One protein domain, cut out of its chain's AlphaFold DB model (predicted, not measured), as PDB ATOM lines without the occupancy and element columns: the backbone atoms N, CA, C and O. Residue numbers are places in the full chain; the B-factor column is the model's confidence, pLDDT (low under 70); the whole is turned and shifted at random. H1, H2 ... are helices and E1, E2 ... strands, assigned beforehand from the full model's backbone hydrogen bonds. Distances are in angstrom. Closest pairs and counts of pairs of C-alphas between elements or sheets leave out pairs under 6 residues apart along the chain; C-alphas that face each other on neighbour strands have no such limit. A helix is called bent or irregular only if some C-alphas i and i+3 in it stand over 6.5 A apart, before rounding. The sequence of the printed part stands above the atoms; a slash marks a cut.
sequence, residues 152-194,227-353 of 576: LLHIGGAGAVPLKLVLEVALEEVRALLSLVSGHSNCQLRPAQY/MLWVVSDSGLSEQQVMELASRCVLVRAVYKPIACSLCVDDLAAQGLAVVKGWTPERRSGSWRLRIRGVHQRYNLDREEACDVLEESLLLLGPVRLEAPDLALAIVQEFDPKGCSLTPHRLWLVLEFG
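This is residues 152 to 194 and 227 to 353 of the 576 residues of the protein "Hypothetical protein" of Polarella glacialis (UniProt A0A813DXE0). What shape is this? One seven-stranded sheet folds at its long, bent strand E4 into two leaves, E2 E3 E1 and E7 E6 E5, partly face to face. H1 and H2 pack on E1 and E4 at one end; at the other H3 packs on E4 and E7, with H5 and H6 next to it. What is it built of? The printed part has 170 residues, with six named helices and seven named strands in the order E1 H1 E2 E3 H2 E4 H3 H4 E5 H5 H6 E6 E7, class mixed. The whole is compact, radius of gyration of the C-alphas 16.3 A, spans 41 by 40 by 29 A.

How does the sheet run? Strongly twisted and mixed, it runs E2, residues 188 to 191, E3, 228 to 232, E1, 152 to 155, E4, 251 to 261, E7, 345 to 351, E6, 326 to 333, E5, 287 to 294. E6 and E5 are parallel and the other neighbours antiparallel; within hydrogen-bond range are N 230 and O 190, 2.8 A, N 153 and O 229, 2.7 A, N 152 and O 255, 2.8 A, N 256 and O 350, 2.9 A, N 331 and O 347, 2.8 A, in the hairpin E6 and E7, and N 292 and O 330, 2.8 A. E4 bends by 90 degrees at residue 258, the hinge of a folded sheet, one sheet bent back on itself. Which helices are on it? H1, residues 167 to 181, is on it at a height of 7.4 A and touches H2, residues 238 to 247, closest C-alphas Leu 177 and Leu 244, 6.2 A, at a steep tilt of 51 degrees, opposite ways. H2 is over E4 at a height of 10.1 A; H3, residues 264 to 276, is over E4 at 8.2 A, across it at 83 degrees on the local plane. H5, residues 302 to 308, only grazes the sheet. What else touches? H3 touches H6, residues 310 to 313, closest C-alphas Leu 272 and Ser 312, 4.9 A; H4, residues 280 to 283, touches no helix. In H1, H2, H3 and H5 every O i to N i+4 pair is within hydrogen-bond range; H4 and H6 are too short for one. Which crossovers occur? E1 H1 E2, E3 H2 E4 and E4 H3 H4 E5 are split strand-helix-strand units, same-way strands with others between, right-handed; E5 H5 H6 E6 is an unsplit one, left-handed.

Where are the anchors? E1 begins at C-alpha 152 (475.919, 472.466, 393.853); E7 ends at C-alpha 351 (468.969, 471.926, 387.296). How long are elements? E4 measures 23.2 A, E5 22.4 A, E6 21.5 A, H1 21.1 A and H3 18.1 A.

Is anything missing? Residues 195 to 226 are not printed; C-alphas 194 and 227 are 12.7 A apart. What is long or uncertain? Links E1 to H1, H6 to E6 and E6 to E7 are long; pLDDT is under 70 for 26 residues, among them 157 to 166.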
ATOM      1  N   LEU A 152     474.994 473.492 394.296       86.31
ATOM      2  CA  LEU A 152     475.919 472.466 393.853       86.31
ATOM      3  C   LEU A 152     476.356 472.754 392.410       86.31
ATOM      4  O   LEU A 152     475.570 472.695 391.467       86.31
ATOM      5  N   LEU A 153     477.633 473.075 392.241       85.94
ATOM      6  CA  LEU A 153     478.284 473.315 390.962       85.94
ATOM      7  C   LEU A 153     478.871 472.010 390.439       85.94
ATOM      8  O   LEU A 153     479.696 471.382 391.101       85.94
ATOM      9  N   HIS A 154     478.490 471.634 389.223       87.06
ATOM     10  CA  HIS A 154     479.154 470.575 388.479       87.06
ATOM     11  C   HIS A 154     480.188 471.197 387.558       87.06
ATOM     12  O   HIS A 154     479.854 471.746 386.508       87.06
ATOM     13  N   ILE A 155     481.447 471.104 387.959       82.69
ATOM     14  CA  ILE A 155     482.586 471.558 387.171       82.69
ATOM     15  C   ILE A 155     482.936 470.452 386.185       82.69
ATOM     16  O   ILE A 155     482.935 469.277 386.532       82.69
ATOM     17  N   GLY A 156     483.192 470.815 384.932       71.00
ATOM     18  CA  GLY A 156     483.645 469.850 383.941       71.00
ATOM     19  C   GLY A 156     483.494 470.340 382.514       71.00
ATOM     20  O   GLY A 156     482.414 470.743 382.080       71.00
ATOM     21  N   GLY A 157     484.588 470.253 381.755       52.44
ATOM     22  CA  GLY A 157     484.624 470.649 380.353       52.44
ATOM     23  C   GLY A 157     483.575 469.922 379.505       52.44
ATOM     24  O   GLY A 157     483.296 468.729 379.659       52.44
ATOM     25  N   ALA A 158     482.969 470.644 378.565       38.25
ATOM     26  CA  ALA A 158     482.180 470.031 377.509       38.25
ATOM     27  C   ALA A 158     483.125 469.483 376.422       38.25
ATOM     28  O   ALA A 158     483.625 470.235 375.593       38.25
ATOM     29  N   GLY A 159     483.343 468.166 376.385       46.50
ATOM     30  CA  GLY A 159     484.125 467.518 375.323       46.50
ATOM     31  C   GLY A 159     485.638 467.552 375.559       46.50
ATOM     32  O   GLY A 159     486.082 467.602 376.696       46.50
ATOM     33  N   ALA A 160     486.422 467.494 374.476       36.12
ATOM     34  CA  ALA A 160     487.887 467.393 374.473       36.12
ATOM     35  C   ALA A 160     488.625 468.661 374.961       36.12
ATOM     36  O   ALA A 160     489.753 468.903 374.541       36.12
ATOM     37  N   VAL A 161     488.002 469.472 375.823       42.47
ATOM     38  CA  VAL A 161     488.730 470.423 376.667       42.47
ATOM     39  C   VAL A 161     489.455 469.552 377.682       42.47
ATOM     40  O   VAL A 161     488.796 468.891 378.489       42.47
ATOM     41  N   PRO A 162     490.783 469.422 377.594       42.94
ATOM     42  CA  PRO A 162     491.461 468.487 378.458       42.94
ATOM     43  C   PRO A 162     491.283 468.945 379.915       42.94
ATOM     44  O   PRO A 162     491.325 470.142 380.190       42.94
ATOM     45  N   LEU A 163     491.173 467.986 380.845       46.62
ATOM     46  CA  LEU A 163     491.296 468.143 382.316       46.62
ATOM     47  C   LEU A 163     492.495 469.027 382.765       46.62
ATOM     48  O   LEU A 163     492.637 469.385 383.924       46.62
ATOM     49  N   LYS A 164     493.354 469.371 381.805       49.00
ATOM     50  CA  LYS A 164     494.435 470.355 381.748       49.00
ATOM     51  C   LYS A 164     494.054 471.821 382.014       49.00
ATOM     52  O   LYS A 164     494.952 472.603 382.317       49.00
ATOM     53  N   LEU A 165     492.784 472.210 381.891       56.09
ATOM     54  CA  LEU A 165     492.260 473.427 382.526       56.09
ATOM     55  C   LEU A 165     491.750 473.005 383.904       56.09
ATOM     56  O   LEU A 165     490.691 472.392 384.026       56.09
ATOM     57  N   VAL A 166     492.597 473.239 384.906       65.69
ATOM     58  CA  VAL A 166     492.475 472.683 386.256       65.69
ATOM     59  C   VAL A 166     491.196 473.186 386.922       65.69
ATOM     60  O   VAL A 166     490.768 474.318 386.699       65.69
ATOM     61  N   LEU A 167     490.621 472.355 387.791       75.31
ATOM     62  CA  LEU A 167     489.577 472.722 388.745       75.31
ATOM     63  C   LEU A 167     489.811 474.100 389.397       75.31
ATOM     64  O   LEU A 167     488.875 474.873 389.553       75.31
ATOM     65  N   GLU A 168     491.060 474.441 389.705       80.50
ATOM     66  CA  GLU A 168     491.472 475.745 390.232       80.50
ATOM     67  C   GLU A 168     491.039 476.923 389.351       80.50
ATOM     68  O   GLU A 168     490.562 477.924 389.879       80.50
ATOM     69  N   VAL A 169     491.135 476.797 388.022       85.62
ATOM     70  CA  VAL A 169     490.683 477.831 387.079       85.62
ATOM     71  C   VAL A 169     489.174 478.009 387.171       85.62
ATOM     72  O   VAL A 169     488.699 479.137 387.245       85.62
ATOM     73  N   ALA A 170     488.423 476.906 387.201       83.62
ATOM     74  CA  ALA A 170     486.968 476.950 387.310       83.62
ATOM     75  C   ALA A 170     486.524 477.564 388.643       83.62
ATOM     76  O   ALA A 170     485.616 478.391 388.679       83.62
ATOM     77  N   LEU A 171     487.181 477.192 389.742       84.31
ATOM     78  CA  LEU A 171     486.881 477.744 391.059       84.31
ATOM     79  C   LEU A 171     487.218 479.228 391.132       84.31
ATOM     80  O   LEU A 171     486.418 479.993 391.664       84.31
ATOM     81  N   GLU A 172     488.358 479.653 390.591       87.44
ATOM     82  CA  GLU A 172     488.735 481.065 390.609       87.44
ATOM     83  C   GLU A 172     487.862 481.910 389.673       87.44
ATOM     84  O   GLU A 172     487.486 483.025 390.032       87.44
ATOM     85  N   GLU A 173     487.445 481.362 388.526       89.62
ATOM     86  CA  GLU A 173     486.423 481.964 387.662       89.62
ATOM     87  C   GLU A 173     485.119 482.181 388.444       89.62
ATOM     88  O   GLU A 173     484.584 483.292 388.470       89.62
ATOM     89  N   VAL A 174     484.636 481.146 389.137       87.44
ATOM     90  CA  VAL A 174     483.429 481.237 389.968       87.44
ATOM     91  C   VAL A 174     483.610 482.265 391.086       87.44
ATOM     92  O   VAL A 174     482.714 483.079 391.287       87.44
ATOM     93  N   ARG A 175     484.753 482.302 391.786       87.12
ATOM     94  CA  ARG A 175     485.023 483.315 392.829       87.12
ATOM     95  C   ARG A 175     485.015 484.735 392.270       87.12
ATOM     96  O   ARG A 175     484.442 485.633 392.891       87.12
ATOM     97  N   ALA A 176     485.630 484.947 391.107       86.69
ATOM     98  CA  ALA A 176     485.651 486.246 390.449       86.69
ATOM     99  C   ALA A 176     484.228 486.711 390.096       86.69
ATOM    100  O   ALA A 176     483.855 487.839 390.419       86.69
ATOM    101  N   LEU A 177     483.403 485.825 389.534       86.69
ATOM    102  CA  LEU A 177     482.012 486.133 389.199       86.69
ATOM    103  C   LEU A 177     481.129 486.312 390.439       86.69
ATOM    104  O   LEU A 177     480.335 487.248 390.485       86.69
ATOM    105  N   LEU A 178     481.306 485.492 391.480       83.81
ATOM    106  CA  LEU A 178     480.602 485.658 392.756       83.81
ATOM    107  C   LEU A 178     480.837 487.054 393.328       83.81
ATOM    108  O   LEU A 178     479.882 487.709 393.733       83.81
ATOM    109  N   SER A 179     482.078 487.548 393.290       83.31
ATOM    110  CA  SER A 179     482.393 488.882 393.812       83.31
ATOM    111  C   SER A 179     481.726 490.037 393.052       83.31
ATOM    112  O   SER A 179     481.528 491.092 393.646       83.31
ATOM    113  N   LEU A 180     481.338 489.842 391.785       82.06
ATOM    114  CA  LEU A 180     480.547 490.822 391.030       82.06
ATOM    115  C   LEU A 180     479.073 490.821 391.449       82.06
ATOM    116  O   LEU A 180     478.445 491.873 391.495       82.06
ATOM    117  N   VAL A 181     478.527 489.640 391.744       76.56
ATOM    118  CA  VAL A 181     477.085 489.441 391.936       76.56
ATOM    119  C   VAL A 181     476.652 489.636 393.390       76.56
ATOM    120  O   VAL A 181     475.575 490.174 393.645       76.56
ATOM    121  N   SER A 182     477.461 489.192 394.356       67.69
ATOM    122  CA  SER A 182     477.101 489.250 395.777       67.69
ATOM    123  C   SER A 182     477.570 490.532 396.465       67.69
ATOM    124  O   SER A 182     477.056 490.860 397.533       67.69
ATOM    125  N   GLY A 183     478.588 491.221 395.933       61.31
ATOM    126  CA  GLY A 183     479.304 492.292 396.643       61.31
ATOM    127  C   GLY A 183     479.966 491.847 397.963       61.31
ATOM    128  O   GLY A 183     480.573 492.663 398.651       61.31
ATOM    129  N   HIS A 184     479.864 490.562 398.323       51.00
ATOM    130  CA  HIS A 184     480.330 489.981 399.576       51.00
ATOM    131  C   HIS A 184     481.403 488.930 399.289       51.00
ATOM    132  O   HIS A 184     481.208 487.992 398.518       51.00
ATOM    133  N   SER A 185     482.540 489.057 399.967       52.69
ATOM    134  CA  SER A 185     483.717 488.194 399.816       52.69
ATOM    135  C   SER A 185     483.623 486.839 400.534       52.69
ATOM    136  O   SER A 185     484.612 486.114 400.558       52.69
ATOM    137  N   ASN A 186     482.483 486.501 401.149       54.47
ATOM    138  CA  ASN A 186     482.396 485.392 402.110       54.47
ATOM    139  C   ASN A 186     481.784 484.092 401.568       54.47
ATOM    140  O   ASN A 186     481.693 483.130 402.326       54.47
ATOM    141  N   CYS A 187     481.408 484.017 400.285       62.47
ATOM    142  CA  CYS A 187     480.921 482.764 399.704       62.47
ATOM    143  C   CYS A 187     482.022 481.693 399.764       62.47
ATOM    144  O   CYS A 187     483.056 481.812 399.098       62.47
ATOM    145  N   GLN A 188     481.805 480.638 400.551       69.44
ATOM    146  CA  GLN A 188     482.763 479.542 400.677       69.44
ATOM    147  C   GLN A 188     482.476 478.465 399.629       69.44
ATOM    148  O   GLN A 188     481.369 477.932 399.544       69.44
ATOM    149  N   LEU A 189     483.501 478.142 398.840       75.44
ATOM    150  CA  LEU A 189     483.513 476.999 397.933       75.44
ATOM    151  C   LEU A 189     484.161 475.814 398.642       75.44
ATOM    152  O   LEU A 189     485.332 475.893 399.020       75.44
ATOM    153  N   ARG A 190     483.425 474.710 398.780       76.62
ATOM    154  CA  ARG A 190     483.931 473.457 399.358       76.62
ATOM    155  C   ARG A 190     483.577 472.263 398.472       76.62
ATOM    156  O   ARG A 190     482.504 472.274 397.869       76.62
ATOM    157  N   PRO A 191     484.412 471.215 398.387       72.38
ATOM    158  CA  PRO A 191     484.004 469.991 397.712       72.38
ATOM    159  C   PRO A 191     482.777 469.385 398.394       72.38
ATOM    160  O   PRO A 191     482.704 469.354 399.626       72.38
ATOM    161  N   ALA A 192     481.848 468.838 397.609       64.88
ATOM    162  CA  ALA A 192     480.638 468.211 398.144       64.88
ATOM    163  C   ALA A 192     480.941 467.005 399.062       64.88
ATOM    164  O   ALA A 192     480.154 466.667 399.942       64.88
ATOM    165  N   GLN A 193     482.127 466.407 398.913       61.16
ATOM    166  CA  GLN A 193     482.617 465.285 399.716       61.16
ATOM    167  C   GLN A 193     482.910 465.649 401.190       61.16
ATOM    168  O   GLN A 193     482.892 464.759 402.035       61.16
ATOM    169  N   TYR A 194     483.132 466.931 401.524       44.25
ATOM    170  CA  TYR A 194     483.559 467.377 402.867       44.25
ATOM    171  C   TYR A 194     482.458 468.021 403.729       44.25
ATOM    172  O   TYR A 194     482.751 468.512 404.821       44.25
ATOM    173  N   MET A 227     484.521 466.894 391.252       80.94
ATOM    174  CA  MET A 227     483.853 467.674 390.197       80.94
ATOM    175  C   MET A 227     482.543 468.320 390.669       80.94
ATOM    176  O   MET A 227     481.971 469.150 389.960       80.94
ATOM    177  N   LEU A 228     482.077 467.969 391.871       85.88
ATOM    178  CA  LEU A 228     480.928 468.575 392.535       85.88
ATOM    179  C   LEU A 228     481.377 469.464 393.700       85.88
ATOM    180  O   LEU A 228     482.051 469.013 394.630       85.88
ATOM    181  N   TRP A 229     480.983 470.734 393.646       84.81
ATOM    182  CA  TRP A 229     481.367 471.762 394.614       84.81
ATOM    183  C   TRP A 229     480.150 472.465 395.184       84.81
ATOM    184  O   TRP A 229     479.251 472.846 394.445       84.81
ATOM    185  N   VAL A 230     480.138 472.663 396.496       82.38
ATOM    186  CA  VAL A 230     479.089 473.391 397.201       82.38
ATOM    187  C   VAL A 230     479.512 474.846 397.365       82.38
ATOM    188  O   VAL A 230     480.608 475.127 397.853       82.38
ATOM    189  N   VAL A 231     478.623 475.760 396.987       78.50
ATOM    190  CA  VAL A 231     478.671 477.174 397.370       78.50
ATOM    191  C   VAL A 231     477.766 477.322 398.588       78.50
ATOM    192  O   VAL A 231     476.548 477.206 398.453       78.50
ATOM    193  N   SER A 232     478.363 477.505 399.768       71.69
ATOM    194  CA  SER A 232     477.620 477.621 401.034       71.69
ATOM    195  C   SER A 232     477.276 479.074 401.352       71.69
ATOM    196  O   SER A 232     478.094 479.956 401.087       71.69
ATOM    197  N   ASP A 233     476.088 479.291 401.927       57.66
ATOM    198  CA  ASP A 233     475.612 480.579 402.465       57.66
ATOM    199  C   ASP A 233     475.786 481.763 401.501       57.66
ATOM    200  O   ASP A 233     476.518 482.723 401.743       57.66
ATOM    201  N   SER A 234     475.162 481.658 400.330       57.62
ATOM    202  CA  SER A 234     475.371 482.654 399.283       57.62
ATOM    203  C   SER A 234     474.429 483.859 399.397       57.62
ATOM    204  O   SER A 234     474.715 484.909 398.822       57.62
ATOM    205  N   GLY A 235     473.288 483.722 400.089       61.72
ATOM    206  CA  GLY A 235     472.203 484.711 400.040       61.72
ATOM    207  C   GLY A 235     471.751 485.051 398.607       61.72
ATOM    208  O   GLY A 235     471.039 486.033 398.408       61.72
ATOM    209  N   LEU A 236     472.190 484.274 397.604       71.25
ATOM    210  CA  LEU A 236     471.969 484.559 396.196       71.25
ATOM    211  C   LEU A 236     470.556 484.136 395.824       71.25
ATOM    212  O   LEU A 236     470.122 483.010 396.072       71.25
ATOM    213  N   SER A 237     469.855 485.041 395.159       75.50
ATOM    214  CA  SER A 237     468.612 484.712 394.473       75.50
ATOM    215  C   SER A 237     468.866 483.718 393.334       75.50
ATOM    216  O   SER A 237     469.937 483.700 392.726       75.50
ATOM    217  N   GLU A 238     467.853 482.929 392.970       72.44
ATOM    218  CA  GLU A 238     467.941 482.011 391.820       72.44
ATOM    219  C   GLU A 238     468.334 482.753 390.524       72.44
ATOM    220  O   GLU A 238     469.072 482.216 389.700       72.44
ATOM    221  N   GLN A 239     467.932 484.022 390.378       77.94
ATOM    222  CA  GLN A 239     468.326 484.880 389.258       77.94
ATOM    223  C   GLN A 239     469.834 485.165 389.232       77.94
ATOM    224  O   GLN A 239     470.462 485.019 388.186       77.94
ATOM    225  N   GLN A 240     470.428 485.519 390.372       79.31
ATOM    226  CA  GLN A 240     471.869 485.771 390.491       79.31
ATOM    227  C   GLN A 240     472.703 484.522 390.181       79.31
ATOM    228  O   GLN A 240     473.769 484.601 389.572       79.31
ATOM    229  N   VAL A 241     472.200 483.349 390.565       75.62
ATOM    230  CA  VAL A 241     472.834 482.061 390.255       75.62
ATOM    231  C   VAL A 241     472.785 481.772 388.762       75.62
ATOM    232  O   VAL A 241     473.786 481.348 388.187       75.62
ATOM    233  N   MET A 242     471.639 482.019 388.127       78.12
ATOM    234  CA  MET A 242     471.481 481.871 386.682       78.12
ATOM    235  C   MET A 242     472.396 482.827 385.915       78.12
ATOM    236  O   MET A 242     473.020 482.414 384.940       78.12
ATOM    237  N   GLU A 243     472.515 484.074 386.372       80.31
ATOM    238  CA  GLU A 243     473.427 485.064 385.800       80.31
ATOM    239  C   GLU A 243     474.885 484.601 385.906       80.31
ATOM    240  O   GLU A 243     475.587 484.543 384.894       80.31
ATOM    241  N   LEU A 244     475.317 484.161 387.092       81.19
ATOM    242  CA  LEU A 244     476.657 483.615 387.299       81.19
ATOM    243  C   LEU A 244     476.914 482.402 386.403       81.19
ATOM    244  O   LEU A 244     477.909 482.365 385.678       81.19
ATOM    245  N   ALA A 245     476.001 481.429 386.421       80.31
ATOM    246  CA  ALA A 245     476.115 480.218 385.625       80.31
ATOM    247  C   ALA A 245     476.250 480.571 384.144       80.31
ATOM    248  O   ALA A 245     477.161 480.076 383.486       80.31
ATOM    249  N   SER A 246     475.406 481.479 383.640       84.00
ATOM    250  CA  SER A 246     475.394 481.912 382.240       84.00
ATOM    251  C   SER A 246     476.703 482.541 381.769       84.00
ATOM    252  O   SER A 246     476.911 482.631 380.566       84.00
ATOM    253  N   ARG A 247     477.598 482.933 382.680       86.62
ATOM    254  CA  ARG A 247     478.916 483.482 382.349       86.62
ATOM    255  C   ARG A 247     480.051 482.475 382.477       86.62
ATOM    256  O   ARG A 247     481.078 482.653 381.826       86.62
ATOM    257  N   CYS A 248     479.893 481.431 383.287       86.38
ATOM    258  CA  CYS A 248     480.940 480.442 383.510       86.38
ATOM    259  C   CYS A 248     481.231 479.610 382.254       86.38
ATOM    260  O   CYS A 248     480.324 479.055 381.624       86.38
ATOM    261  N   VAL A 249     482.518 479.450 381.943       87.25
ATOM    262  CA  VAL A 249     482.986 478.611 380.831       87.25
ATOM    263  C   VAL A 249     483.161 477.154 381.271       87.25
ATOM    264  O   VAL A 249     482.819 476.236 380.520       87.25
ATOM    265  N   LEU A 250     483.684 476.929 382.483       83.06
ATOM    266  CA  LEU A 250     484.071 475.594 382.972       83.06
ATOM    267  C   LEU A 250     483.017 474.914 383.863       83.06
ATOM    268  O   LEU A 250     483.182 473.753 384.253       83.06
ATOM    269  N   VAL A 251     481.915 475.606 384.159       84.19
ATOM    270  CA  VAL A 251     480.766 475.038 384.876       84.19
ATOM    271  C   VAL A 251     479.848 474.346 383.875       84.19
ATOM    272  O   VAL A 251     479.403 474.927 382.890       84.19
ATOM    273  N   ARG A 252     479.545 473.074 384.119       82.69
ATOM    274  CA  ARG A 252     478.682 472.259 383.260       82.69
ATOM    275  C   ARG A 252     477.209 472.415 383.604       82.69
ATOM    276  O   ARG A 252     476.371 472.362 382.703       82.69
ATOM    277  N   ALA A 253     476.913 472.525 384.890       85.88
ATOM    278  CA  ALA A 253     475.571 472.692 385.418       85.88
ATOM    279  C   ALA A 253     475.639 473.281 386.827       85.88
ATOM    280  O   ALA A 253     476.616 473.065 387.550       85.88
ATOM    281  N   VAL A 254     474.575 473.979 387.204       86.88
ATOM    282  CA  VAL A 254     474.335 474.421 388.575       86.88
ATOM    283  C   VAL A 254     473.062 473.761 389.069       86.88
ATOM    284  O   VAL A 254     472.081 473.636 388.332       86.88
ATOM    285  N   TYR A 255     473.099 473.305 390.310       88.44
ATOM    286  CA  TYR A 255     472.045 472.524 390.916       88.44
ATOM    287  C   TYR A 255     471.628 473.120 392.259       88.44
ATOM    288  O   TYR A 255     472.478 473.552 393.036       88.44
ATOM    289  N   LYS A 256     470.332 473.072 392.562       88.50
ATOM    290  CA  LYS A 256     469.826 473.226 393.933       88.50
ATOM    291  C   LYS A 256     469.507 471.836 394.480       88.50
ATOM    292  O   LYS A 256     468.647 471.165 393.897       88.50
ATOM    293  N   PRO A 257     470.211 471.371 395.521       89.50
ATOM    294  CA  PRO A 257     469.979 470.059 396.101       89.50
ATOM    295  C   PRO A 257     468.593 469.985 396.758       89.50
ATOM    296  O   PRO A 257     468.148 470.924 397.412       89.50
ATOM    297  N   ILE A 258     467.907 468.864 396.534       91.25
ATOM    298  CA  ILE A 258     466.642 468.480 397.176       91.25
ATOM    299  C   ILE A 258     466.905 467.369 398.194       91.25
ATOM    300  O   ILE A 258     466.375 467.420 399.295       91.25
ATOM    301  N   ALA A 259     467.705 466.368 397.822       91.19
ATOM    302  CA  ALA A 259     468.064 465.243 398.679       91.19
ATOM    303  C   ALA A 259     469.450 464.698 398.311       91.19
ATOM    304  O   ALA A 259     469.903 464.856 397.171       91.19
ATOM    305  N   CYS A 260     470.103 464.037 399.268       91.31
ATOM    306  CA  CYS A 260     471.400 463.394 399.086       91.31
ATOM    307  C   CYS A 260     471.432 462.072 399.858       91.31
ATOM    308  O   CYS A 260     471.233 462.053 401.071       91.31
ATOM    309  N   SER A 261     471.738 460.973 399.172       90.69
ATOM    310  CA  SER A 261     471.802 459.646 399.790       90.69
ATOM    311  C   SER A 261     472.866 458.749 399.149       90.69
ATOM    312  O   SER A 261     473.502 459.119 398.159       90.69
ATOM    313  N   LEU A 262     473.081 457.574 399.737       89.44
ATOM    314  CA  LEU A 262     473.916 456.491 399.215       89.44
ATOM    315  C   LEU A 262     473.097 455.433 398.453       89.44
ATOM    316  O   LEU A 262     473.675 454.656 397.699       89.44
ATOM    317  N   CYS A 263     471.768 455.410 398.608       89.19
ATOM    318  CA  CYS A 263     470.861 454.503 397.900       89.19
ATOM    319  C   CYS A 263     469.634 455.247 397.350       89.19
ATOM    320  O   CYS A 263     469.335 456.375 397.755       89.19
ATOM    321  N   VAL A 264     468.959 454.635 396.374       89.69
ATOM    322  CA  VAL A 264     467.872 455.285 395.626       89.69
ATOM    323  C   VAL A 264     466.599 455.408 396.478       89.69
ATOM    324  O   VAL A 264     465.946 456.445 396.428       89.69
ATOM    325  N   ASP A 265     466.303 454.418 397.323       90.75
ATOM    326  CA  ASP A 265     465.103 454.414 398.176       90.75
ATOM    327  C   ASP A 265     465.116 455.562 399.195       90.75
ATOM    328  O   ASP A 265     464.167 456.345 399.290       90.75
ATOM    329  N   ASP A 266     466.233 455.740 399.904       92.06
ATOM    330  CA  ASP A 266     466.398 456.851 400.847       92.06
ATOM    331  C   ASP A 266     466.377 458.205 400.124       92.06
ATOM    332  O   ASP A 266     465.856 459.191 400.653       92.06
ATOM    333  N   LEU A 267     466.923 458.266 398.901       92.75
ATOM    334  CA  LEU A 267     466.867 459.471 398.075       92.75
ATOM    335  C   LEU A 267     465.416 459.856 397.756       92.75
ATOM    336  O   LEU A 267     465.064 461.035 397.844       92.75
ATOM    337  N   ALA A 268     464.582 458.874 397.409       93.88
ATOM    338  CA  ALA A 268     463.167 459.080 397.134       93.88
ATOM    339  C   ALA A 268     462.389 459.500 398.379       93.88
ATOM    340  O   ALA A 268     461.629 460.468 398.316       93.88
ATOM    341  N   ALA A 269     462.619 458.845 399.519       93.75
ATOM    342  CA  ALA A 269     461.962 459.186 400.778       93.75
ATOM    343  C   ALA A 269     462.272 460.630 401.214       93.75
ATOM    344  O   ALA A 269     461.364 461.399 401.552       93.75
ATOM    345  N   GLN A 270     463.546 461.030 401.148       93.12
ATOM    346  CA  GLN A 270     463.970 462.403 401.436       93.12
ATOM    347  C   GLN A 270     463.394 463.403 400.422       93.12
ATOM    348  O   GLN A 270     462.869 464.450 400.808       93.12
ATOM    349  N   GLY A 271     463.446 463.071 399.128       92.94
ATOM    350  CA  GLY A 271     462.893 463.899 398.059       92.94
ATOM    351  C   GLY A 271     461.397 464.155 398.234       92.94
ATOM    352  O   GLY A 271     460.950 465.300 398.157       92.94
ATOM    353  N   LEU A 272     460.640 463.110 398.564       95.19
ATOM    354  CA  LEU A 272     459.206 463.180 398.812       95.19
ATOM    355  C   LEU A 272     458.872 464.100 399.986       95.19
ATOM    356  O   LEU A 272     457.928 464.887 399.896       95.19
ATOM    357  N   ALA A 273     459.639 464.023 401.076       93.69
ATOM    358  CA  ALA A 273     459.449 464.890 402.235       93.69
ATOM    359  C   ALA A 273     459.592 466.374 401.856       93.69
ATOM    360  O   ALA A 273     458.749 467.193 402.234       93.69
ATOM    361  N   VAL A 274     460.600 466.711 401.045       91.81
ATOM    362  CA  VAL A 274     460.822 468.084 400.566       91.81
ATOM    363  C   VAL A 274     459.731 468.524 399.588       91.81
ATOM    364  O   VAL A 274     459.177 469.615 399.739       91.81
ATOM    365  N   VAL A 275     459.371 467.681 398.614       92.94
ATOM    366  CA  VAL A 275     458.333 467.993 397.613       92.94
ATOM    367  C   VAL A 275     456.963 468.186 398.269       92.94
ATOM    368  O   VAL A 275     456.230 469.100 397.888       92.94
ATOM    369  N   LYS A 276     456.618 467.401 399.300       94.62
ATOM    370  CA  LYS A 276     455.387 467.592 400.093       94.62
ATOM    371  C   LYS A 276     455.337 468.958 400.783       94.62
ATOM    372  O   LYS A 276     454.250 469.513 400.932       94.62
ATOM    373  N   GLY A 277     456.493 469.501 401.168       93.00
ATOM    374  CA  GLY A 277     456.621 470.831 401.765       93.00
ATOM    375  C   GLY A 277     456.496 471.993 400.773       93.00
ATOM    376  O   GLY A 277     456.356 473.139 401.196       93.00
ATOM    377  N   TRP A 278     456.529 471.741 399.460       93.56
ATOM    378  CA  TRP A 278     456.394 472.798 398.457       93.56
ATOM    379  C   TRP A 278     454.972 473.357 398.378       93.56
ATOM    380  O   TRP A 278     453.971 472.641 398.513       93.56
ATOM    381  N   THR A 279     454.889 474.653 398.067       94.88
ATOM    382  CA  THR A 279     453.607 475.332 397.868       94.88
ATOM    383  C   THR A 279     452.812 474.692 396.720       94.88
ATOM    384  O   THR A 279     453.411 474.138 395.786       94.88
ATOM    385  N   PRO A 280     451.467 474.743 396.758       93.75
ATOM    386  CA  PRO A 280     450.631 474.218 395.681       93.75
ATOM    387  C   PRO A 280     450.987 474.797 394.306       93.75
ATOM    388  O   PRO A 280     451.019 474.062 393.322       93.75
ATOM    389  N   GLU A 281     451.327 476.086 394.242       93.19
ATOM    390  CA  GLU A 281     451.701 476.772 393.002       93.19
ATOM    391  C   GLU A 281     452.978 476.170 392.417       93.19
ATOM    392  O   GLU A 281     453.021 475.833 391.234       93.19
ATOM    393  N   ARG A 282     454.001 475.950 393.253       92.00
ATOM    394  CA  ARG A 282     455.255 475.325 392.817       92.00
ATOM    395  C   ARG A 282     455.022 473.902 392.327       92.00
ATOM    396  O   ARG A 282     455.549 473.529 391.284       92.00
ATOM    397  N   ARG A 283     454.217 473.122 393.054       94.56
ATOM    398  CA  ARG A 283     453.865 471.748 392.672       94.56
ATOM    399  C   ARG A 283     453.070 471.683 391.374       94.56
ATOM    400  O   ARG A 283     453.285 470.766 390.599       94.56
ATOM    401  N   SER A 284     452.233 472.674 391.080       94.19
ATOM    402  CA  SER A 284     451.495 472.734 389.811       94.19
ATOM    403  C   SER A 284     452.374 472.985 388.574       94.19
ATOM    404  O   SER A 284     451.895 472.846 387.447       94.19
ATOM    405  N   GLY A 285     453.653 473.330 388.771       94.19
ATOM    406  CA  GLY A 285     454.614 473.563 387.698       94.19
ATOM    407  C   GLY A 285     454.880 472.322 386.844       94.19
ATOM    408  O   GLY A 285     454.884 471.186 387.323       94.19
ATOM    409  N   SER A 286     455.132 472.550 385.559       96.56
ATOM    410  CA  SER A 286     455.553 471.505 384.632       96.56
ATOM    411  C   SER A 286     456.955 470.997 384.957       96.56
ATOM    412  O   SER A 286     457.813 471.765 385.393       96.56
ATOM    413  N   TRP A 287     457.227 469.714 384.723       95.88
ATOM    414  CA  TRP A 287     458.499 469.117 385.134       95.88
ATOM    415  C   TRP A 287     459.132 468.207 384.081       95.88
ATOM    416  O   TRP A 287     458.474 467.687 383.177       95.88
ATOM    417  N   ARG A 288     460.444 467.991 384.222       94.69
ATOM    418  CA  ARG A 288     461.190 466.911 383.553       94.69
ATOM    419  C   ARG A 288     462.141 466.255 384.536       94.69
ATOM    420  O   ARG A 288     462.646 466.945 385.412       94.69
ATOM    421  N   LEU A 289     462.476 464.988 384.308       94.81
ATOM    422  CA  LEU A 289     463.532 464.280 385.030       94.81
ATOM    423  C   LEU A 289     464.684 463.920 384.083       94.81
ATOM    424  O   LEU A 289     464.472 463.454 382.960       94.81
ATOM    425  N   ARG A 290     465.924 464.153 384.519       92.81
ATOM    426  CA  ARG A 290     467.145 463.684 383.841       92.81
ATOM    427  C   ARG A 290     468.017 462.876 384.784       92.81
ATOM    428  O   ARG A 290     468.008 463.099 385.982       92.81
ATOM    429  N   ILE A 291     468.855 462.021 384.214       93.31
ATOM    430  CA  ILE A 291     469.911 461.334 384.952       93.31
ATOM    431  C   ILE A 291     471.257 461.852 384.445       93.31
ATOM    432  O   ILE A 291     471.447 462.092 383.243       93.31
ATOM    433  N   ARG A 292     472.175 462.112 385.373       91.75
ATOM    434  CA  ARG A 292     473.525 462.609 385.107       91.75
ATOM    435  C   ARG A 292     474.528 461.756 385.863       91.75
ATOM    436  O   ARG A 292     474.294 461.414 387.009       91.75
ATOM    437  N   GLY A 293     475.654 461.469 385.220       89.56
ATOM    438  CA  GLY A 293     476.819 460.892 385.879       89.56
ATOM    439  C   GLY A 293     477.910 461.948 386.030       89.56
ATOM    440  O   GLY A 293     478.072 462.801 385.145       89.56
ATOM    441  N   VAL A 294     478.621 461.893 387.150       86.81
ATOM    442  CA  VAL A 294     479.840 462.658 387.436       86.81
ATOM    443  C   VAL A 294     480.993 461.667 387.555       86.81
ATOM    444  O   VAL A 294     480.808 460.592 388.117       86.81
ATOM    445  N   HIS A 295     482.160 462.011 387.002       80.81
ATOM    446  CA  HIS A 295     483.332 461.135 386.800       80.81
ATOM    447  C   HIS A 295     483.102 459.974 385.822       80.81
ATOM    448  O   HIS A 295     483.931 459.731 384.948       80.81
ATOM    449  N   GLN A 296     481.946 459.319 385.887       82.75
ATOM    450  CA  GLN A 296     481.562 458.228 385.000       82.75
ATOM    451  C   GLN A 296     480.199 458.487 384.351       82.75
ATOM    452  O   GLN A 296     479.485 459.440 384.676       82.75
ATOM    453  N   ARG A 297     479.834 457.642 383.380       85.94
ATOM    454  CA  ARG A 297     478.459 457.621 382.867       85.94
ATOM    455  C   ARG A 297     477.539 457.073 383.953       85.94
ATOM    456  O   ARG A 297     477.916 456.158 384.669       85.94
ATOM    457  N   TYR A 298     476.337 457.632 384.025       88.94
ATOM    458  CA  TYR A 298     475.291 457.095 384.881       88.94
ATOM    459  C   TYR A 298     474.918 455.675 384.439       88.94
ATOM    460  O   TYR A 298     475.011 455.346 383.252       88.94
ATOM    461  N   ASN A 299     474.499 454.862 385.399       89.75
ATOM    462  CA  ASN A 299     474.047 453.489 385.200       89.75
ATOM    463  C   ASN A 299     472.607 453.251 385.674       89.75
ATOM    464  O   ASN A 299     472.067 452.196 385.373       89.75
ATOM    465  N   LEU A 300     471.997 454.217 386.370       89.56
ATOM    466  CA  LEU A 300     470.584 454.164 386.738       89.56
ATOM    467  C   LEU A 300     469.712 454.272 385.484       89.56
ATOM    468  O   LEU A 300     469.912 455.185 384.666       89.56
ATOM    469  N   ASP A 301     468.758 453.355 385.347       89.88
ATOM    470  CA  ASP A 301     467.802 453.389 384.249       89.88
ATOM    471  C   ASP A 301     466.739 454.481 384.461       89.88
ATOM    472  O   ASP A 301     466.463 454.920 385.578       89.88
ATOM    473  N   ARG A 302     466.160 454.980 383.364       87.38
ATOM    474  CA  ARG A 302     465.142 456.031 383.447       87.38
ATOM    475  C   ARG A 302     463.821 455.516 384.011       87.38
ATOM    476  O   ARG A 302     463.189 456.273 384.739       87.38
ATOM    477  N   GLU A 303     463.400 454.313 383.639       89.31
ATOM    478  CA  GLU A 303     462.170 453.700 384.150       89.31
ATOM    479  C   GLU A 303     462.323 453.464 385.651       89.31
ATOM    480  O   GLU A 303     461.544 454.009 386.422       89.31
ATOM    481  N   GLU A 304     463.437 452.857 386.066       90.38
ATOM    482  CA  GLU A 304     463.785 452.673 387.480       90.38
ATOM    483  C   GLU A 304     463.794 454.001 388.261       90.38
ATOM    484  O   GLU A 304     463.224 454.105 389.345       90.38
ATOM    485  N   ALA A 305     464.386 455.061 387.702       90.50
ATOM    486  CA  ALA A 305     464.377 456.381 388.331       90.50
ATOM    487  C   ALA A 305     462.971 456.991 388.465       90.50
ATOM    488  O   ALA A 305     462.716 457.724 389.422       90.50
ATOM    489  N   CYS A 306     462.087 456.752 387.493       91.69
ATOM    490  CA  CYS A 306     460.702 457.211 387.544       91.69
ATOM    491  C   CYS A 306     459.893 456.415 388.569       91.69
ATOM    492  O   CYS A 306     459.142 457.035 389.317       91.69
ATOM    493  N   ASP A 307     460.082 455.097 388.624       93.31
ATOM    494  CA  ASP A 307     459.393 454.199 389.552       93.31
ATOM    495  C   ASP A 307     459.759 454.541 390.999       93.31
ATOM    496  O   ASP A 307     458.891 454.770 391.837       93.31
ATOM    497  N   VAL A 308     461.054 454.698 391.286       91.94
ATOM    498  CA  VAL A 308     461.513 455.029 392.642       91.94
ATOM    499  C   VAL A 308     461.051 456.428 393.078       91.94
ATOM    500  O   VAL A 308     460.774 456.658 394.253       91.94
ATOM    501  N   LEU A 309     460.917 457.380 392.147       94.19
ATOM    502  CA  LEU A 309     460.424 458.728 392.446       94.19
ATOM    503  C   LEU A 309     458.909 458.898 392.250       94.19
ATOM    504  O   LEU A 309     458.430 460.028 392.385       94.19
ATOM    505  N   GLU A 310     458.152 457.834 391.965       94.81
ATOM    506  CA  GLU A 310     456.748 457.906 391.531       94.81
ATOM    507  C   GLU A 310     455.900 458.777 392.469       94.81
ATOM    508  O   GLU A 310     455.269 459.741 392.026       94.81
ATOM    509  N   GLU A 311     455.970 458.528 393.780       94.88
ATOM    510  CA  GLU A 311     455.226 459.297 394.783       94.88
ATOM    511  C   GLU A 311     455.537 460.798 394.746       94.88
ATOM    512  O   GLU A 311     454.647 461.627 394.939       94.88
ATOM    513  N   SER A 312     456.796 461.169 394.496       93.75
ATOM    514  CA  SER A 312     457.197 462.576 394.392       93.75
ATOM    515  C   SER A 312     456.686 463.197 393.099       93.75
ATOM    516  O   SER A 312     456.222 464.337 393.103       93.75
ATOM    517  N   LEU A 313     456.765 462.457 391.991       93.94
ATOM    518  CA  LEU A 313     456.399 462.927 390.656       93.94
ATOM    519  C   LEU A 313     454.882 463.086 390.491       93.94
ATOM    520  O   LEU A 313     454.444 464.034 389.840       93.94
ATOM    521  N   LEU A 314     454.082 462.229 391.133       95.19
ATOM    522  CA  LEU A 314     452.614 462.321 391.152       95.19
ATOM    523  C   LEU A 314     452.090 463.583 391.854       95.19
ATOM    524  O   LEU A 314     450.948 463.983 391.635       95.19
ATOM    525  N   LEU A 315     452.910 464.225 392.691       95.19
ATOM    526  CA  LEU A 315     452.568 465.495 393.334       95.19
ATOM    527  C   LEU A 315     452.824 466.713 392.441       95.19
ATOM    528  O   LEU A 315     452.488 467.825 392.853       95.19
ATOM    529  N   LEU A 316     453.448 466.528 391.276       96.06
ATOM    530  CA  LEU A 316     453.850 467.605 390.381       96.06
ATOM    531  C   LEU A 316     452.857 467.797 389.227       96.06
ATOM    532  O   LEU A 316     451.978 466.973 388.976       96.06
ATOM    533  N   GLY A 317     453.007 468.912 388.517       95.81
ATOM    534  CA  GLY A 317     452.217 469.254 387.347       95.81
ATOM    535  C   GLY A 317     452.543 468.396 386.116       95.81
ATOM    536  O   GLY A 317     453.113 467.307 386.211       95.81
ATOM    537  N   PRO A 318     452.180 468.861 384.911       96.75
ATOM    538  CA  PRO A 318     452.341 468.073 383.694       96.75
ATOM    539  C   PRO A 318     453.813 467.890 383.299       96.75
ATOM    540  O   PRO A 318     454.647 468.780 383.470       96.75
ATOM    541  N   VAL A 319     454.128 466.759 382.664       96.44
ATOM    542  CA  VAL A 319     455.461 466.524 382.093       96.44
ATOM    543  C   VAL A 319     455.705 467.467 380.912       96.44
ATOM    544  O   VAL A 319     454.910 467.531 379.973       96.44
ATOM    545  N   ARG A 320     456.845 468.162 380.918       95.69
ATOM    546  CA  ARG A 320     457.326 468.986 379.803       95.69
ATOM    547  C   ARG A 320     458.832 468.814 379.625       95.69
ATOM    548  O   ARG A 320     459.623 469.204 380.473       95.69
ATOM    549  N   LEU A 321     459.257 468.264 378.490       90.62
ATOM    550  CA  LEU A 321     460.677 467.967 378.247       90.62
ATOM    551  C   LEU A 321     461.512 469.206 377.883       90.62
ATOM    552  O   LEU A 321     462.711 469.252 378.180       90.62
ATOM    553  N   GLU A 322     460.886 470.205 377.264       89.19
ATOM    554  CA  GLU A 322     461.514 471.447 376.809       89.19
ATOM    555  C   GLU A 322     461.070 472.620 377.684       89.19
ATOM    556  O   GLU A 322     459.878 472.864 377.812       89.19
ATOM    557  N   ALA A 323     462.020 473.343 378.287       86.31
ATOM    558  CA  ALA A 323     461.746 474.473 379.185       86.31
ATOM    559  C   ALA A 323     460.650 474.194 380.252       86.31
ATOM    560  O   ALA A 323     459.619 474.872 380.264       86.31
ATOM    561  N   PRO A 324     460.834 473.179 381.122       93.12
ATOM    562  CA  PRO A 324     459.941 472.955 382.259       93.12
ATOM    563  C   PRO A 324     460.137 474.012 383.344       93.12
ATOM    564  O   PRO A 324     461.231 474.563 383.480       93.12
ATOM    565  N   ASP A 325     459.115 474.182 384.177       92.25
ATOM    566  CA  ASP A 325     459.190 475.006 385.388       92.25
ATOM    567  C   ASP A 325     460.106 474.349 386.441       92.25
ATOM    568  O   ASP A 325     460.869 475.018 387.135       92.25
ATOM    569  N   LEU A 326     460.083 473.013 386.516       92.69
ATOM    570  CA  LEU A 326     460.875 472.192 387.431       92.69
ATOM    571  C   LEU A 326     461.783 471.228 386.656       92.69
ATOM    572  O   LEU A 326     461.398 470.129 386.246       92.69
ATOM    573  N   ALA A 327     463.030 471.638 386.448       92.94
ATOM    574  CA  ALA A 327     464.046 470.814 385.805       92.94
ATOM    575  C   ALA A 327     464.708 469.847 386.802       92.94
ATOM    576  O   ALA A 327     465.810 470.108 387.270       92.94
ATOM    577  N   LEU A 328     464.067 468.726 387.120       94.62
ATOM    578  CA  LEU A 328     464.621 467.738 388.049       94.62
ATOM    579  C   LEU A 328     465.754 466.924 387.414       94.62
ATOM    580  O   LEU A 328     465.745 466.609 386.214       94.62
ATOM    581  N   ALA A 329     466.721 466.535 388.241       94.19
ATOM    582  CA  ALA A 329     467.721 465.547 387.874       94.19
ATOM    583  C   ALA A 329     468.129 464.654 389.051       94.19
ATOM    584  O   ALA A 329     468.200 465.113 390.187       94.19
ATOM    585  N   ILE A 330     468.463 463.400 388.743       95.19
ATOM    586  CA  ILE A 330     469.281 462.542 389.598       95.19
ATOM    587  C   ILE A 330     470.728 462.659 389.123       95.19
ATOM    588  O   ILE A 330     471.032 462.406 387.952       95.19
ATOM    589  N   VAL A 331     471.627 463.052 390.019       93.62
ATOM    590  CA  VAL A 331     473.067 463.101 389.762       93.62
ATOM    591  C   VAL A 331     473.733 461.960 390.518       93.62
ATOM    592  O   VAL A 331     473.712 461.924 391.744       93.62
ATOM    593  N   GLN A 332     474.321 461.034 389.771       92.50
ATOM    594  CA  GLN A 332     475.130 459.937 390.280       92.50
ATOM    595  C   GLN A 332     476.594 460.374 390.332       92.50
ATOM    596  O   GLN A 332     477.213 460.642 389.296       92.50
ATOM    597  N   GLU A 333     477.141 460.466 391.537       89.19
ATOM    598  CA  GLU A 333     478.550 460.759 391.770       89.19
ATOM    599  C   GLU A 333     479.302 459.441 391.961       89.19
ATOM    600  O   GLU A 333     479.035 458.675 392.890       89.19
ATOM    601  N   PHE A 334     480.208 459.147 391.031       85.81
ATOM    602  CA  PHE A 334     481.053 457.959 391.078       85.81
ATOM    603  C   PHE A 334     482.432 458.300 391.622       85.81
ATOM    604  O   PHE A 334     482.864 459.449 391.547       85.81
ATOM    605  N   ASP A 335     483.136 457.285 392.129       80.12
ATOM    606  CA  ASP A 335     484.517 457.455 392.576       80.12
ATOM    607  C   ASP A 335     485.361 457.974 391.396       80.12
ATOM    608  O   ASP A 335     485.347 457.340 390.326       80.12
ATOM    609  N   PRO A 336     486.089 459.097 391.565       72.31
ATOM    610  CA  PRO A 336     486.996 459.614 390.550       72.31
ATOM    611  C   PRO A 336     487.984 458.566 390.026       72.31
ATOM    612  O   PRO A 336     488.332 458.596 388.850       72.31
ATOM    613  N   LYS A 337     488.383 457.587 390.852       70.94
ATOM    614  CA  LYS A 337     489.315 456.513 390.470       70.94
ATOM    615  C   LYS A 337     488.744 455.535 389.441       70.94
ATOM    616  O   LYS A 337     489.479 454.702 388.918       70.94
ATOM    617  N   GLY A 338     487.438 455.575 389.169       68.56
ATOM    618  CA  GLY A 338     486.816 454.657 388.214       68.56
ATOM    619  C   GLY A 338     486.710 453.210 388.712       68.56
ATOM    620  O   GLY A 338     486.374 452.323 387.936       68.56
ATOM    621  N   CYS A 339     487.018 452.949 389.988       68.94
ATOM    622  CA  CYS A 339     487.131 451.589 390.524       68.94
ATOM    623  C   CYS A 339     485.782 450.926 390.832       68.94
ATOM    624  O   CYS A 339     485.736 449.710 391.003       68.94
ATOM    625  N   SER A 340     484.698 451.704 390.918       77.31
ATOM    626  CA  SER A 340     483.361 451.197 391.225       77.31
ATOM    627  C   SER A 340     482.360 451.538 390.130       77.31
ATOM    628  O   SER A 340     482.338 452.664 389.624       77.31
ATOM    629  N   LEU A 341     481.504 450.563 389.819       81.00
ATOM    630  CA  LEU A 341     480.297 450.746 389.014       81.00
ATOM    631  C   LEU A 341     479.109 451.211 389.858       81.00
ATOM    632  O   LEU A 341     478.084 451.570 389.294       81.00
ATOM    633  N   THR A 342     479.207 451.197 391.186       83.56
ATOM    634  CA  THR A 342     478.179 451.775 392.048       83.56
ATOM    635  C   THR A 342     478.510 453.240 392.321       83.56
ATOM    636  O   THR A 342     479.665 453.565 392.626       83.56
ATOM    637  N   PRO A 343     477.529 454.148 392.197       84.88
ATOM    638  CA  PRO A 343     477.730 455.527 392.608       84.88
ATOM    639  C   PRO A 343     477.995 455.555 394.112       84.88
ATOM    640  O   PRO A 343     477.310 454.889 394.885       84.88
ATOM    641  N   HIS A 344     478.982 456.340 394.533       84.44
ATOM    642  CA  HIS A 344     479.244 456.522 395.957       84.44
ATOM    643  C   HIS A 344     478.240 457.495 396.587       84.44
ATOM    644  O   HIS A 344     478.212 457.635 397.807       84.44
ATOM    645  N   ARG A 345     477.500 458.260 395.772       88.69
ATOM    646  CA  ARG A 345     476.503 459.236 396.221       88.69
ATOM    647  C   ARG A 345     475.498 459.541 395.120       88.69
ATOM    648  O   ARG A 345     475.836 459.607 393.937       88.69
ATOM    649  N   LEU A 346     474.264 459.763 395.537       91.38
ATOM    650  CA  LEU A 346     473.143 460.142 394.698       91.38
ATOM    651  C   LEU A 346     472.595 461.482 395.171       91.38
ATOM    652  O   LEU A 346     472.424 461.701 396.370       91.38
ATOM    653  N   TRP A 347     472.276 462.348 394.220       93.38
ATOM    654  CA  TRP A 347     471.654 463.638 394.483       93.38
ATOM    655  C   TRP A 347     470.357 463.760 393.704       93.38
ATOM    656  O   TRP A 347     470.361 463.571 392.489       93.38
ATOM    657  N   LEU A 348     469.280 464.154 394.373       94.12
ATOM    658  CA  LEU A 348     468.083 464.664 393.721       94.12
ATOM    659  C   LEU A 348     468.195 466.182 393.716       94.12
ATOM    660  O   LEU A 348     468.417 466.786 394.766       94.12
ATOM    661  N   VAL A 349     468.081 466.801 392.545       93.12
ATOM    662  CA  VAL A 349     468.369 468.228 392.378       93.12
ATOM    663  C   VAL A 349     467.410 468.918 391.412       93.12
ATOM    664  O   VAL A 349     466.795 468.275 390.561       93.12
ATOM    665  N   LEU A 350     467.362 470.248 391.489       90.88
ATOM    666  CA  LEU A 350     466.849 471.124 390.431       90.88
ATOM    667  C   LEU A 350     468.013 471.676 389.600       90.88
ATOM    668  O   LEU A 350     468.935 472.264 390.155       90.88
ATOM    669  N   GLU A 351     467.971 471.488 388.282       89.06
ATOM    670  CA  GLU A 351     468.969 471.926 387.296       89.06
ATOM    671  C   GLU A 351     468.668 473.341 386.783       89.06
ATOM    672  O   GLU A 351     467.690 473.574 386.069       89.06
ATOM    673  N   PHE A 352     469.581 474.265 387.062       80.19
ATOM    674  CA  PHE A 352     469.564 475.654 386.609       80.19
ATOM    675  C   PHE A 352     470.322 475.772 385.283       80.19
ATOM    676  O   PHE A 352     471.444 476.259 385.223       80.19
ATOM    677  N   GLY A 353     469.715 475.253 384.209       64.69
ATOM    678  CA  GLY A 353     470.227 475.355 382.835       64.69
ATOM    679  C   GLY A 353     471.621 474.746 382.582       64.69
ATOM    680  O   GLY A 353     472.348 474.332 383.479       64.69
TER     681      GLY A 353